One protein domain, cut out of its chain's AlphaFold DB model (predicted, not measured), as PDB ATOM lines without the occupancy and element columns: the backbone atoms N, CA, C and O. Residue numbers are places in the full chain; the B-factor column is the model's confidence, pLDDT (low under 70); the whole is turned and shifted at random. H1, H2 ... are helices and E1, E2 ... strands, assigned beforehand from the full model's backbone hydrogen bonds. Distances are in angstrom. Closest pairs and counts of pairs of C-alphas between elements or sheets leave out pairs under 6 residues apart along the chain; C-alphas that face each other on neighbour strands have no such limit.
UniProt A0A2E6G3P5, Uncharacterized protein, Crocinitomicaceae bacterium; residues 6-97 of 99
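This is residues 6 to 97 of the 99 residues of an uncharacterized protein of Crocinitomicaceae bacterium (UniProt A0A2E6G3P5). Two helices, H1 and H3, run side by side in opposite directions, and two small separate sheets stand toward the two ends of this pair: the hairpin of E1 and E2 toward one end, and a three-stranded sheet of E3, E5 and E4 toward the other. The short helix H2 joins H1 to the three-stranded sheet, and the tail after H3 returns to the hairpin, where residues 95 to 96 pair with E2. There are 92 residues printed, with three named helices and five named strands in the order E1, E2, H1, H2, E3, E4, E5, H3. The class is mixed, helices and strands; the sheet in the order E3, E5, E4 is mixed too, and E1 with E2 is antiparallel. The whole is only just compact, close to loose, with a radius of gyration of the C-alphas of 14.2 A and spans of 34 by 32 by 20 A.

E1, residues 6 to 11, and E2, residues 19 to 25, form an antiparallel hairpin at 155 degrees, with N 7 and O 23 at 2.9 A. Residues 21 to 22 of E2 also pair antiparallel with residues 95 to 96. A tight link joins E2 to H1, residues 27 to 39. H1 touches H3, residues 79 to 91, at a shallow tilt of 17 degrees, opposite ways; the closest C-alphas, of Lys 36 and Leu 81, are 5.2 A apart. H2, residues 42 to 45, is close to H1 but not clearly touching, the closest C-alphas being those of Ala 37 and Lys 43 at 7.8 A. E3, residues 47 to 49, is parallel to its neighbour E5, residues 67 to 71, with N 49 and O 70 at 2.7 A. E4, residues 60 to 64, and E5 form an antiparallel hairpin at 172 degrees, with N 60 and O 71 at 2.8 A. H2 only grazes this sheet. H1 and H3 are not on it. E1 and H3 are apart, but only just, at 8.3 A. In H1 and H3 every O i to N i+4 pair is within hydrogen-bond range; H2 is too short for such a pair.

E1 begins at C-alpha 6 (-4.152, 10.195, -4.982) and E2 is 19.5 A long. H1 begins at C-alpha 27 (1.262, 16.527, 3.430); H1 and H3 are each 18.1 A long. H3 ends at C-alpha 91 (6.094, 2.105, 1.801). E4 measures 12.7 A and E5 13.0 A.

The C-alphas farthest apart, of Asn 27 and Leu 53, are 40.6 A apart. The printed part has no cut, and no link is long. The mean pLDDT of the printed part is 86.7; residues 6 to 8 and 10 to 18 are under 70.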
ATOM      1  N   THR A   6      -3.818  11.580  -4.631       65.00
ATOM      2  CA  THR A   6      -4.152  10.195  -4.982       65.00
ATOM      3  C   THR A   6      -2.997   9.532  -5.732       65.00
ATOM      4  O   THR A   6      -2.541  10.046  -6.754       65.00
ATOM      5  N   ALA A   7      -2.565   8.368  -5.252       68.25
ATOM      6  CA  ALA A   7      -1.640   7.479  -5.941       68.25
ATOM      7  C   ALA A   7      -2.387   6.237  -6.451       68.25
ATOM      8  O   ALA A   7      -3.294   5.734  -5.785       68.25
ATOM      9  N   TRP A   8      -1.999   5.749  -7.633       67.62
ATOM     10  CA  TRP A   8      -2.620   4.602  -8.298       67.62
ATOM     11  C   TRP A   8      -1.560   3.556  -8.622       67.62
ATOM     12  O   TRP A   8      -0.540   3.881  -9.234       67.62
ATOM     13  N   PHE A   9      -1.829   2.301  -8.275       71.88
ATOM     14  CA  PHE A   9      -0.986   1.164  -8.635       71.88
ATOM     15  C   PHE A   9      -1.798   0.122  -9.409       71.88
ATOM     16  O   PHE A   9      -2.913  -0.231  -9.021       71.88
ATOM     17  N   HIS A  10      -1.229  -0.359 -10.518       68.06
ATOM     18  CA  HIS A  10      -1.791  -1.432 -11.337       68.06
ATOM     19  C   HIS A  10      -0.884  -2.658 -11.219       68.06
ATOM     20  O   HIS A  10       0.191  -2.698 -11.821       68.06
ATOM     21  N   GLY A  11      -1.315  -3.652 -10.443       60.44
ATOM     22  CA  GLY A  11      -0.584  -4.909 -10.301       60.44
ATOM     23  C   GLY A  11      -0.603  -5.719 -11.598       60.44
ATOM     24  O   GLY A  11      -1.657  -5.900 -12.214       60.44
ATOM     25  N   GLY A  12       0.560  -6.212 -12.027       59.03
ATOM     26  CA  GLY A  12       0.668  -7.096 -13.188       59.03
ATOM     27  C   GLY A  12       0.097  -8.486 -12.905       59.03
ATOM     28  O   GLY A  12       0.106  -8.947 -11.771       59.03
ATOM     29  N   ARG A  13      -0.359  -9.190 -13.950       48.47
ATOM     30  CA  ARG A  13      -0.797 -10.592 -13.857       48.47
ATOM     31  C   ARG A  13       0.406 -11.412 -13.355       48.47
ATOM     32  O   ARG A  13       1.349 -11.576 -14.122       48.47
ATOM     33  N   ASN A  14       0.370 -11.877 -12.099       56.84
ATOM     34  CA  ASN A  14       1.418 -12.625 -11.362       56.84
ATOM     35  C   ASN A  14       2.294 -11.812 -10.378       56.84
ATOM     36  O   ASN A  14       3.332 -12.320  -9.955       56.84
ATOM     37  N   ALA A  15       1.897 -10.602  -9.979       56.91
ATOM     38  CA  ALA A  15       2.545  -9.856  -8.897       56.91
ATOM     39  C   ALA A  15       1.509  -9.486  -7.828       56.91
ATOM     40  O   ALA A  15       0.522  -8.817  -8.128       56.91
ATOM     41  N   GLU A  16       1.709  -9.922  -6.583       56.47
ATOM     42  CA  GLU A  16       0.885  -9.443  -5.472       56.47
ATOM     43  C   GLU A  16       1.360  -8.045  -5.035       56.47
ATOM     44  O   GLU A  16       2.567  -7.850  -4.870       56.47
ATOM     45  N   PRO A  17       0.446  -7.074  -4.848       59.16
ATOM     46  CA  PRO A  17      -1.007  -7.203  -4.960       59.16
ATOM     47  C   PRO A  17      -1.515  -7.052  -6.416       59.16
ATOM     48  O   PRO A  17      -1.208  -6.082  -7.105       59.16
ATOM     49  N   ASN A  18      -2.333  -8.004  -6.887       61.28
ATOM     50  CA  ASN A  18      -2.954  -7.954  -8.221       61.28
ATOM     51  C   ASN A  18      -4.159  -6.984  -8.214       61.28
ATOM     52  O   ASN A  18      -4.841  -6.869  -7.197       61.28
ATOM     53  N   GLY A  19      -4.465  -6.321  -9.334       71.06
ATOM     54  CA  GLY A  19      -5.638  -5.433  -9.465       71.06
ATOM     55  C   GLY A  19      -5.324  -3.937  -9.344       71.06
ATOM     56  O   GLY A  19      -4.163  -3.534  -9.424       71.06
ATOM     57  N   HIS A  20      -6.372  -3.118  -9.214       76.25
ATOM     58  CA  HIS A  20      -6.254  -1.674  -9.013       76.25
ATOM     59  C   HIS A  20      -6.184  -1.366  -7.521       76.25
ATOM     60  O   HIS A  20      -7.001  -1.857  -6.739       76.25
ATOM     61  N   HIS A  21      -5.214  -0.542  -7.146       81.25
ATOM     62  CA  HIS A  21      -5.018  -0.119  -5.768       81.25
ATOM     63  C   HIS A  21      -4.904   1.392  -5.688       81.25
ATOM     64  O   HIS A  21      -4.341   2.042  -6.575       81.25
ATOM     65  N   LEU A  22      -5.434   1.929  -4.598       83.06
ATOM     66  CA  LEU A  22      -5.480   3.344  -4.295       83.06
ATOM     67  C   LEU A  22      -4.800   3.618  -2.967       83.06
ATOM     68  O   LEU A  22      -4.922   2.857  -2.008       83.06
ATOM     69  N   ALA A  23      -4.133   4.761  -2.910       84.56
ATOM     70  CA  ALA A  23      -3.658   5.329  -1.667       84.56
ATOM     71  C   ALA A  23      -3.773   6.849  -1.701       84.56
ATOM     72  O   ALA A  23      -3.765   7.474  -2.767       84.56
ATOM     73  N   THR A  24      -3.853   7.436  -0.512       84.81
ATOM     74  CA  THR A  24      -3.840   8.884  -0.331       84.81
ATOM     75  C   THR A  24      -2.545   9.275   0.359       84.81
ATOM     76  O   THR A  24      -2.296   8.878   1.493       84.81
ATOM     77  N   TRP A  25      -1.736  10.078  -0.318       87.69
ATOM     78  CA  TRP A  25      -0.544  10.695   0.245       87.69
ATOM     79  C   TRP A  25      -0.901  11.962   1.019       87.69
ATOM     80  O   TRP A  25      -1.623  12.840   0.527       87.69
ATOM     81  N   GLY A  26      -0.378  12.051   2.240       87.81
ATOM     82  CA  GLY A  26      -0.545  13.175   3.144       87.81
ATOM     83  C   GLY A  26       0.308  14.380   2.752       87.81
ATOM     84  O   GLY A  26       0.800  14.524   1.631       87.81
ATOM     85  N   ASN A  27       0.439  15.337   3.670       89.31
ATOM     86  CA  ASN A  27       1.262  16.527   3.430       89.31
ATOM     87  C   ASN A  27       2.753  16.190   3.339       89.31
ATOM     88  O   ASN A  27       3.454  16.800   2.538       89.31
ATOM     89  N   GLU A  28       3.226  15.239   4.140       90.62
ATOM     90  CA  GLU A  28       4.648  14.906   4.250       90.62
ATOM     91  C   GLU A  28       5.169  14.247   2.971       90.62
ATOM     92  O   GLU A  28       6.149  14.713   2.391       90.62
ATOM     93  N   GLU A  29       4.465  13.241   2.449       91.38
ATOM     94  CA  GLU A  29       4.837  12.561   1.204       91.38
ATOM     95  C   GLU A  29       4.804  13.533   0.021       91.38
ATOM     96  O   GLU A  29       5.724  13.577  -0.799       91.38
ATOM     97  N   ARG A  30       3.772  14.386  -0.042       89.50
ATOM     98  CA  ARG A  30       3.665  15.422  -1.076       89.50
ATOM     99  C   ARG A  30       4.802  16.437  -0.996       89.50
ATOM    100  O   ARG A  30       5.313  16.847  -2.039       89.50
ATOM    101  N   GLN A  31       5.209  16.823   0.210       93.62
ATOM    102  CA  GLN A  31       6.331  17.731   0.421       93.62
ATOM    103  C   GLN A  31       7.648  17.094  -0.042       93.62
ATOM    104  O   GLN A  31       8.407  17.742  -0.761       93.62
ATOM    105  N   ILE A  32       7.879  15.812   0.264       94.69
ATOM    106  CA  ILE A  32       9.050  15.063  -0.221       94.69
ATOM    107  C   ILE A  32       9.096  15.077  -1.754       94.69
ATOM    108  O   ILE A  32      10.124  15.425  -2.341       94.69
ATOM    109  N   VAL A  33       7.984  14.748  -2.422       94.00
ATOM    110  CA  VAL A  33       7.912  14.762  -3.893       94.00
ATOM    111  C   VAL A  33       8.183  16.166  -4.440       94.00
ATOM    112  O   VAL A  33       8.970  16.315  -5.378       94.00
ATOM    113  N   ALA A  34       7.585  17.202  -3.846       94.00
ATOM    114  CA  ALA A  34       7.769  18.587  -4.271       94.00
ATOM    115  C   ALA A  34       9.231  19.050  -4.143       94.00
ATOM    116  O   ALA A  34       9.780  19.633  -5.081       94.00
ATOM    117  N   GLU A  35       9.888  18.746  -3.024       96.56
ATOM    118  CA  GLU A  35      11.291  19.089  -2.780       96.56
ATOM    119  C   GLU A  35      12.231  18.389  -3.762       96.56
ATOM    120  O   GLU A  35      13.123  19.022  -4.334       96.56
ATOM    121  N   LYS A  36      12.012  17.094  -4.020       97.44
ATOM    122  CA  LYS A  36      12.822  16.334  -4.981       97.44
ATOM    123  C   LYS A  36      12.604  16.823  -6.406       97.44
ATOM    124  O   LYS A  36      13.580  17.028  -7.128       97.44
ATOM    125  N   ALA A  37      11.358  17.089  -6.792       96.12
ATOM    126  CA  ALA A  37      11.026  17.635  -8.103       96.12
ATOM    127  C   ALA A  37      11.646  19.023  -8.323       96.12
ATOM    128  O   ALA A  37      12.180  19.302  -9.402       96.12
ATOM    129  N   TYR A  38      11.636  19.876  -7.297       96.12
ATOM    130  CA  TYR A  38      12.319  21.166  -7.330       96.12
ATOM    131  C   TYR A  38      13.839  20.996  -7.461       96.12
ATOM    132  O   TYR A  38      14.450  21.595  -8.349       96.12
ATOM    133  N   GLY A  39      14.439  20.126  -6.643       96.62
ATOM    134  CA  GLY A  39      15.882  19.875  -6.628       96.62
ATOM    135  C   GLY A  39      16.432  19.393  -7.971       96.62
ATOM    136  O   GLY A  39      17.492  19.844  -8.404       96.62
ATOM    137  N   VAL A  40      15.687  18.545  -8.689       96.69
ATOM    138  CA  VAL A  40      16.093  18.070 -10.024       96.69
ATOM    139  C   VAL A  40      15.700  19.018 -11.157       96.69
ATOM    140  O   VAL A  40      16.032  18.738 -12.311       96.69
ATOM    141  N   ARG A  41      15.023  20.134 -10.854       96.19
ATOM    142  CA  ARG A  41      14.422  21.058 -11.829       96.19
ATOM    143  C   ARG A  41      13.476  20.336 -12.794       96.19
ATOM    144  O   ARG A  41      13.543  20.530 -14.007       96.19
ATOM    145  N   PHE A  42      12.591  19.497 -12.253       96.25
ATOM    146  CA  PHE A  42      11.703  18.621 -13.026       96.25
ATOM    147  C   PHE A  42      10.955  19.367 -14.136       96.25
ATOM    148  O   PHE A  42      10.986  18.955 -15.288       96.25
ATOM    149  N   LYS A  43      10.380  20.535 -13.824       95.12
ATOM    150  CA  LYS A  43       9.628  21.350 -14.790       95.12
ATOM    151  C   LYS A  43      10.423  21.714 -16.051       95.12
ATOM    152  O   LYS A  43       9.852  21.729 -17.130       95.12
ATOM    153  N   SER A  44      11.724  22.003 -15.943       95.69
ATOM    154  CA  SER A  44      12.553  22.321 -17.121       95.69
ATOM    155  C   SER A  44      12.987  21.089 -17.914       95.69
ATOM    156  O   SER A  44      13.551  21.229 -18.992       95.69
ATOM    157  N   LYS A  45      12.777  19.900 -17.349       95.31
ATOM    158  CA  LYS A  45      13.109  18.599 -17.931       95.31
ATOM    159  C   LYS A  45      11.858  17.825 -18.352       95.31
ATOM    160  O   LYS A  45      11.977  16.692 -18.780       95.31
ATOM    161  N   ALA A  46      10.668  18.405 -18.200       93.94
ATOM    162  CA  ALA A  46       9.436  17.818 -18.704       93.94
ATOM    163  C   ALA A  46       9.530  17.664 -20.230       93.94
ATOM    164  O   ALA A  46      10.070  18.537 -20.915       93.94
ATOM    165  N   GLY A  47       9.025  16.556 -20.760       94.94
ATOM    166  CA  GLY A  47       9.179  16.211 -22.166       94.94
ATOM    167  C   GLY A  47       9.089  14.714 -22.434       94.94
ATOM    168  O   GLY A  47       8.907  13.899 -21.530       94.94
ATOM    169  N   ARG A  48       9.214  14.360 -23.712       95.62
ATOM    170  CA  ARG A  48       9.203  12.975 -24.180       95.62
ATOM    171  C   ARG A  48      10.615  12.563 -24.592       95.62
ATOM    172  O   ARG A  48      11.131  13.058 -25.588       95.62
ATOM    173  N   TYR A  49      11.194  11.652 -23.825       94.12
ATOM    174  CA  TYR A  49      12.508  11.044 -24.015       94.12
ATOM    175  C   TYR A  49      12.294   9.629 -24.518       94.12
ATOM    176  O   TYR A  49      12.143   8.667 -23.760       94.12
ATOM    177  N   ASP A  50      12.118   9.550 -25.831       92.81
ATOM    178  CA  ASP A  50      11.627   8.357 -26.476       92.81
ATOM    179  C   ASP A  50      12.233   8.164 -27.868       92.81
ATOM    180  O   ASP A  50      12.381   9.120 -28.627       92.81
ATOM    181  N   ASN A  51      12.517   6.912 -28.223       89.88
ATOM    182  CA  ASN A  51      12.901   6.512 -29.566       89.88
ATOM    183  C   ASN A  51      11.871   5.506 -30.118       89.88
ATOM    184  O   ASN A  51      11.720   4.424 -29.546       89.88
ATOM    185  N   PRO A  52      11.184   5.807 -31.236       86.94
ATOM    186  CA  PRO A  52      10.204   4.900 -31.840       86.94
ATOM    187  C   PRO A  52      10.759   3.523 -32.236       86.94
ATOM    188  O   PRO A  52       9.994   2.569 -32.339       86.94
ATOM    189  N   LEU A  53      12.072   3.416 -32.466       91.69
ATOM    190  CA  LEU A  53      12.741   2.163 -32.823       91.69
ATOM    191  C   LEU A  53      13.046   1.280 -31.607       91.69
ATOM    192  O   LEU A  53      13.353   0.104 -31.776       91.69
ATOM    193  N   ILE A  54      12.972   1.838 -30.398       85.62
ATOM    194  CA  ILE A  54      13.245   1.139 -29.142       85.62
ATOM    195  C   ILE A  54      11.909   0.921 -28.449       85.62
ATOM    196  O   ILE A  54      11.255   1.880 -28.048       85.62
ATOM    197  N   THR A  55      11.470  -0.328 -28.343       86.31
ATOM    198  CA  THR A  55      10.147  -0.681 -27.796       86.31
ATOM    199  C   THR A  55      10.209  -1.709 -26.672       86.31
ATOM    200  O   THR A  55       9.213  -1.916 -25.985       86.31
ATOM    201  N   ASP A  56      11.374  -2.316 -26.468       89.44
ATOM    202  CA  ASP A  56      11.661  -3.373 -25.503       89.44
ATOM    203  C   ASP A  56      12.143  -2.847 -24.143       89.44
ATOM    204  O   ASP A  56      12.164  -3.596 -23.166       89.44
ATOM    205  N   LEU A  57      12.494  -1.560 -24.051       86.69
ATOM    206  CA  LEU A  57      12.855  -0.927 -22.787       86.69
ATOM    207  C   LEU A  57      11.620  -0.524 -21.968       86.69
ATOM    208  O   LEU A  57      10.637  -0.022 -22.529       86.69
ATOM    209  N   PRO A  58      11.676  -0.669 -20.630       87.38
ATOM    210  CA  PRO A  58      10.647  -0.131 -19.757       87.38
ATOM    211  C   PRO A  58      10.609   1.397 -19.866       87.38
ATOM    212  O   PRO A  58      11.645   2.054 -19.951       87.38
ATOM    213  N   ALA A  59       9.404   1.960 -19.830       90.12
ATOM    214  CA  ALA A  59       9.194   3.400 -19.796       90.12
ATOM    215  C   ALA A  59       8.695   3.838 -18.418       90.12
ATOM    216  O   ALA A  59       7.881   3.153 -17.795       90.12
ATOM    217  N   ARG A  60       9.136   5.013 -17.973       91.12
ATOM    218  CA  ARG A  60       8.609   5.722 -16.808       91.12
ATOM    219  C   ARG A  60       7.794   6.915 -17.280       91.12
ATOM    220  O   ARG A  60       8.257   7.704 -18.099       91.12
ATOM    221  N   HIS A  61       6.592   7.066 -16.741       92.38
ATOM    222  CA  HIS A  61       5.722   8.203 -17.028       92.38
ATOM    223  C   HIS A  61       5.378   8.914 -15.723       92.38
ATOM    224  O   HIS A  61       4.834   8.299 -14.809       92.38
ATOM    225  N   ILE A  62       5.729  10.196 -15.624       91.38
ATOM    226  CA  ILE A  62       5.421  11.042 -14.470       91.38
ATOM    227  C   ILE A  62       4.574  12.216 -14.942       91.38
ATOM    228  O   ILE A  62       5.030  13.036 -15.736       91.38
ATOM    229  N   LEU A  63       3.383  12.347 -14.362       91.00
ATOM    230  CA  LEU A  63       2.581  13.561 -14.435       91.00
ATOM    231  C   LEU A  63       2.596  14.247 -13.066       91.00
ATOM    232  O   LEU A  63       1.981  13.767 -12.116       91.00
ATOM    233  N   LEU A  64       3.297  15.376 -12.957       90.06
ATOM    234  CA  LEU A  64       3.452  16.102 -11.697       90.06
ATOM    235  C   LEU A  64       3.220  17.598 -11.902       90.06
ATOM    236  O   LEU A  64       3.903  18.237 -12.697       90.06
ATOM    237  N   ALA A  65       2.264  18.171 -11.165       87.31
ATOM    238  CA  ALA A  65       1.925  19.600 -11.222       87.31
ATOM    239  C   ALA A  65       1.706  20.130 -12.662       87.31
ATOM    240  O   ALA A  65       2.165  21.218 -13.016       87.31
ATOM    241  N   GLY A  66       1.041  19.337 -13.510       89.94
ATOM    242  CA  GLY A  66       0.784  19.664 -14.921       89.94
ATOM    243  C   GLY A  66       2.002  19.543 -15.846       89.94
ATOM    244  O   GLY A  66       1.901  19.882 -17.021       89.94
ATOM    245  N   CYS A  67       3.143  19.078 -15.338       92.81
ATOM    246  CA  CYS A  67       4.326  18.762 -16.127       92.81
ATOM    247  C   CYS A  67       4.343  17.260 -16.423       92.81
ATOM    248  O   CYS A  67       4.248  16.450 -15.502       92.81
ATOM    249  N   ASP A  68       4.468  16.915 -17.701       94.38
ATOM    250  CA  ASP A  68       4.498  15.540 -18.194       94.38
ATOM    251  C   ASP A  68       5.935  15.158 -18.577       94.38
ATOM    252  O   ASP A  68       6.611  15.899 -19.300       94.38
ATOM    253  N   LEU A  69       6.414  14.026 -18.067       95.38
ATOM    254  CA  LEU A  69       7.692  13.435 -18.426       95.38
ATOM    255  C   LEU A  69       7.501  11.965 -18.785       95.38
ATOM    256  O   LEU A  69       7.133  11.154 -17.936       95.38
ATOM    257  N   TYR A  70       7.818  11.627 -20.031       94.94
ATOM    258  CA  TYR A  70       7.873  10.256 -20.522       94.94
ATOM    259  C   TYR A  70       9.331   9.895 -20.788       94.94
ATOM    260  O   TYR A  70       9.943  10.484 -21.673       94.94
ATOM    261  N   ASP A  71       9.878   8.953 -20.031       93.94
ATOM    262  CA  ASP A  71      11.278   8.540 -20.096       93.94
ATOM    263  C   ASP A  71      11.397   7.053 -20.417       93.94
ATOM    264  O   ASP A  71      11.053   6.196 -19.603       93.94
ATOM    265  N   ARG A  72      11.865   6.758 -21.629       93.88
ATOM    266  CA  ARG A  72      12.194   5.408 -22.098       93.88
ATOM    267  C   ARG A  72      13.631   5.317 -22.606       93.88
ATOM    268  O   ARG A  72      14.257   4.267 -22.478       93.88
ATOM    269  N   PHE A  73      14.141   6.380 -23.225       91.19
ATOM    270  CA  PHE A  73      15.462   6.395 -23.844       91.19
ATOM    271  C   PHE A  73      16.092   7.786 -23.755       91.19
ATOM    272  O   PHE A  73      15.445   8.772 -24.099       91.19
ATOM    273  N   GLU A  74      17.359   7.848 -23.328       90.69
ATOM    274  CA  GLU A  74      18.119   9.100 -23.140       90.69
ATOM    275  C   GLU A  74      17.394  10.133 -22.256       90.69
ATOM    276  O   GLU A  74      17.426  11.342 -22.500       90.69
ATOM    277  N   GLY A  75      16.744   9.637 -21.201       90.75
ATOM    278  CA  GLY A  75      16.054  10.435 -20.200       90.75
ATOM    279  C   GLY A  75      16.930  11.446 -19.463       90.75
ATOM    280  O   GLY A  75      18.158  11.317 -19.390       90.75
ATOM    281  N   PRO A  76      16.314  12.478 -18.868       93.25
ATOM    282  CA  PRO A  76      17.038  13.466 -18.099       93.25
ATOM    283  C   PRO A  76      17.437  12.879 -16.742       93.25
ATOM    284  O   PRO A  76      16.700  12.106 -16.139       93.25
ATOM    285  N   ASN A  77      18.562  13.329 -16.183       94.06
ATOM    286  CA  ASN A  77      18.943  12.925 -14.828       94.06
ATOM    287  C   ASN A  77      17.952  13.508 -13.799       94.06
ATOM    288  O   ASN A  77      18.039  14.689 -13.429       94.06
ATOM    289  N   ILE A  78      16.998  12.680 -13.377       95.38
ATOM    290  CA  ILE A  78      16.021  12.951 -12.320       95.38
ATOM    291  C   ILE A  78      15.967  11.800 -11.303       95.38
ATOM    292  O   ILE A  78      14.960  11.623 -10.619       95.38
ATOM    293  N   ASP A  79      17.064  11.050 -11.158       94.56
ATOM    294  CA  ASP A  79      17.142   9.837 -10.329       94.56
ATOM    295  C   ASP A  79      16.713  10.072  -8.882       94.56
ATOM    296  O   ASP A  79      15.995   9.263  -8.304       94.56
ATOM    297  N   ALA A  80      17.059  11.227  -8.308       93.94
ATOM    298  CA  ALA A  80      16.652  11.580  -6.949       93.94
ATOM    299  C   ALA A  80      15.123  11.687  -6.778       93.94
ATOM    300  O   ALA A  80      14.617  11.446  -5.682       93.94
ATOM    301  N   LEU A  81      14.393  12.059  -7.837       95.56
ATOM    302  CA  LEU A  81      12.931  12.053  -7.845       95.56
ATOM    303  C   LEU A  81      12.399  10.628  -8.037       95.56
ATOM    304  O   LEU A  81      11.476  10.248  -7.324       95.56
ATOM    305  N   TYR A  82      13.003   9.832  -8.925       94.06
ATOM    306  CA  TYR A  82      12.629   8.424  -9.099       94.06
ATOM    307  C   TYR A  82      12.781   7.629  -7.806       94.06
ATOM    308  O   TYR A  82      11.820   7.020  -7.361       94.06
ATOM    309  N   THR A  83      13.934   7.712  -7.142       94.94
ATOM    310  CA  THR A  83      14.169   7.014  -5.873       94.94
ATOM    311  C   THR A  83      13.169   7.427  -4.795       94.94
ATOM    312  O   THR A  83      12.721   6.585  -4.021       94.94
ATOM    313  N   ALA A  84      12.799   8.709  -4.732       94.25
ATOM    314  CA  ALA A  84      11.810   9.173  -3.767       94.25
ATOM    315  C   ALA A  84      10.410   8.621  -4.069       94.25
ATOM    316  O   ALA A  84       9.733   8.166  -3.153       94.25
ATOM    317  N   LEU A  85       9.997   8.621  -5.340       92.62
ATOM    318  CA  LEU A  85       8.722   8.040  -5.760       92.62
ATOM    319  C   LEU A  85       8.692   6.528  -5.522       92.62
ATOM    320  O   LEU A  85       7.735   6.047  -4.928       92.62
ATOM    321  N   ASP A  86       9.742   5.800  -5.904       91.44
ATOM    322  CA  ASP A  86       9.855   4.353  -5.692       91.44
ATOM    323  C   ASP A  86       9.800   4.009  -4.197       91.44
ATOM    324  O   ASP A  86       9.073   3.102  -3.793       91.44
ATOM    325  N   SER A  87      10.510   4.774  -3.359       91.69
ATOM    326  CA  SER A  87      10.460   4.610  -1.906       91.69
ATOM    327  C   SER A  87       9.046   4.828  -1.379       91.69
ATOM    328  O   SER A  87       8.541   3.963  -0.670       91.69
ATOM    329  N   LEU A  88       8.396   5.939  -1.742       91.69
ATOM    330  CA  LEU A  88       7.036   6.238  -1.292       91.69
ATOM    331  C   LEU A  88       6.051   5.165  -1.751       91.69
ATOM    332  O   LEU A  88       5.276   4.678  -0.940       91.69
ATOM    333  N   ILE A  89       6.116   4.742  -3.014       88.75
ATOM    334  CA  ILE A  89       5.292   3.657  -3.563       88.75
ATOM    335  C   ILE A  89       5.500   2.363  -2.769       88.75
ATOM    336  O   ILE A  89       4.524   1.694  -2.437       88.75
ATOM    337  N   SER A  90       6.747   2.024  -2.428       87.44
ATOM    338  CA  SER A  90       7.073   0.792  -1.695       87.44
ATOM    339  C   SER A  90       6.602   0.789  -0.239       87.44
ATOM    340  O   SER A  90       6.294  -0.273   0.293       87.44
ATOM    341  N   THR A  91       6.542   1.958   0.406       89.12
ATOM    342  CA  THR A  91       6.094   2.105   1.801       89.12
ATOM    343  C   THR A  91       4.628   2.501   1.918       89.12
ATOM    344  O   THR A  91       4.132   2.672   3.026       89.12
ATOM    345  N   THR A  92       3.950   2.723   0.793       88.81
ATOM    346  CA  THR A  92       2.540   3.095   0.779       88.81
ATOM    347  C   THR A  92       1.695   1.873   1.112       88.81
ATOM    348  O   THR A  92       1.814   0.834   0.466       88.81
ATOM    349  N   ASP A  93       0.797   2.024   2.082       85.62
ATOM    350  CA  ASP A  93      -0.246   1.039   2.340       85.62
ATOM    351  C   ASP A  93      -1.325   1.151   1.257       85.62
ATOM    352  O   ASP A  93      -2.154   2.065   1.242       85.62
ATOM    353  N   TRP A  94      -1.272   0.225   0.308       84.88
ATOM    354  CA  TRP A  94      -2.175   0.170  -0.834       84.88
ATOM    355  C   TRP A  94      -3.513  -0.453  -0.444       84.88
ATOM    356  O   TRP A  94      -3.570  -1.578   0.054       84.88
ATOM    357  N   ILE A  95      -4.601   0.271  -0.702       84.94
ATOM    358  CA  ILE A  95      -5.961  -0.211  -0.466       84.94
ATOM    359  C   ILE A  95      -6.519  -0.716  -1.801       84.94
ATOM    360  O   ILE A  95      -6.539   0.054  -2.768       84.94
ATOM    361  N   PRO A  96      -7.003  -1.969  -1.885       82.75
ATOM    362  CA  PRO A  96      -7.688  -2.454  -3.076       82.75
ATOM    363  C   PRO A  96      -8.856  -1.533  -3.425       82.75
ATOM    364  O   PRO A  96      -9.743  -1.301  -2.602       82.75
ATOM    365  N   SER A  97      -8.868  -0.997  -4.644       77.31
ATOM    366  CA  SER A  97     -10.043  -0.297  -5.150       77.31
ATOM    367  C   SER A  97     -10.973  -1.352  -5.744       77.31
ATOM    368  O   SER A  97     -10.716  -1.842  -6.846       77.31
TER     369      SER A  97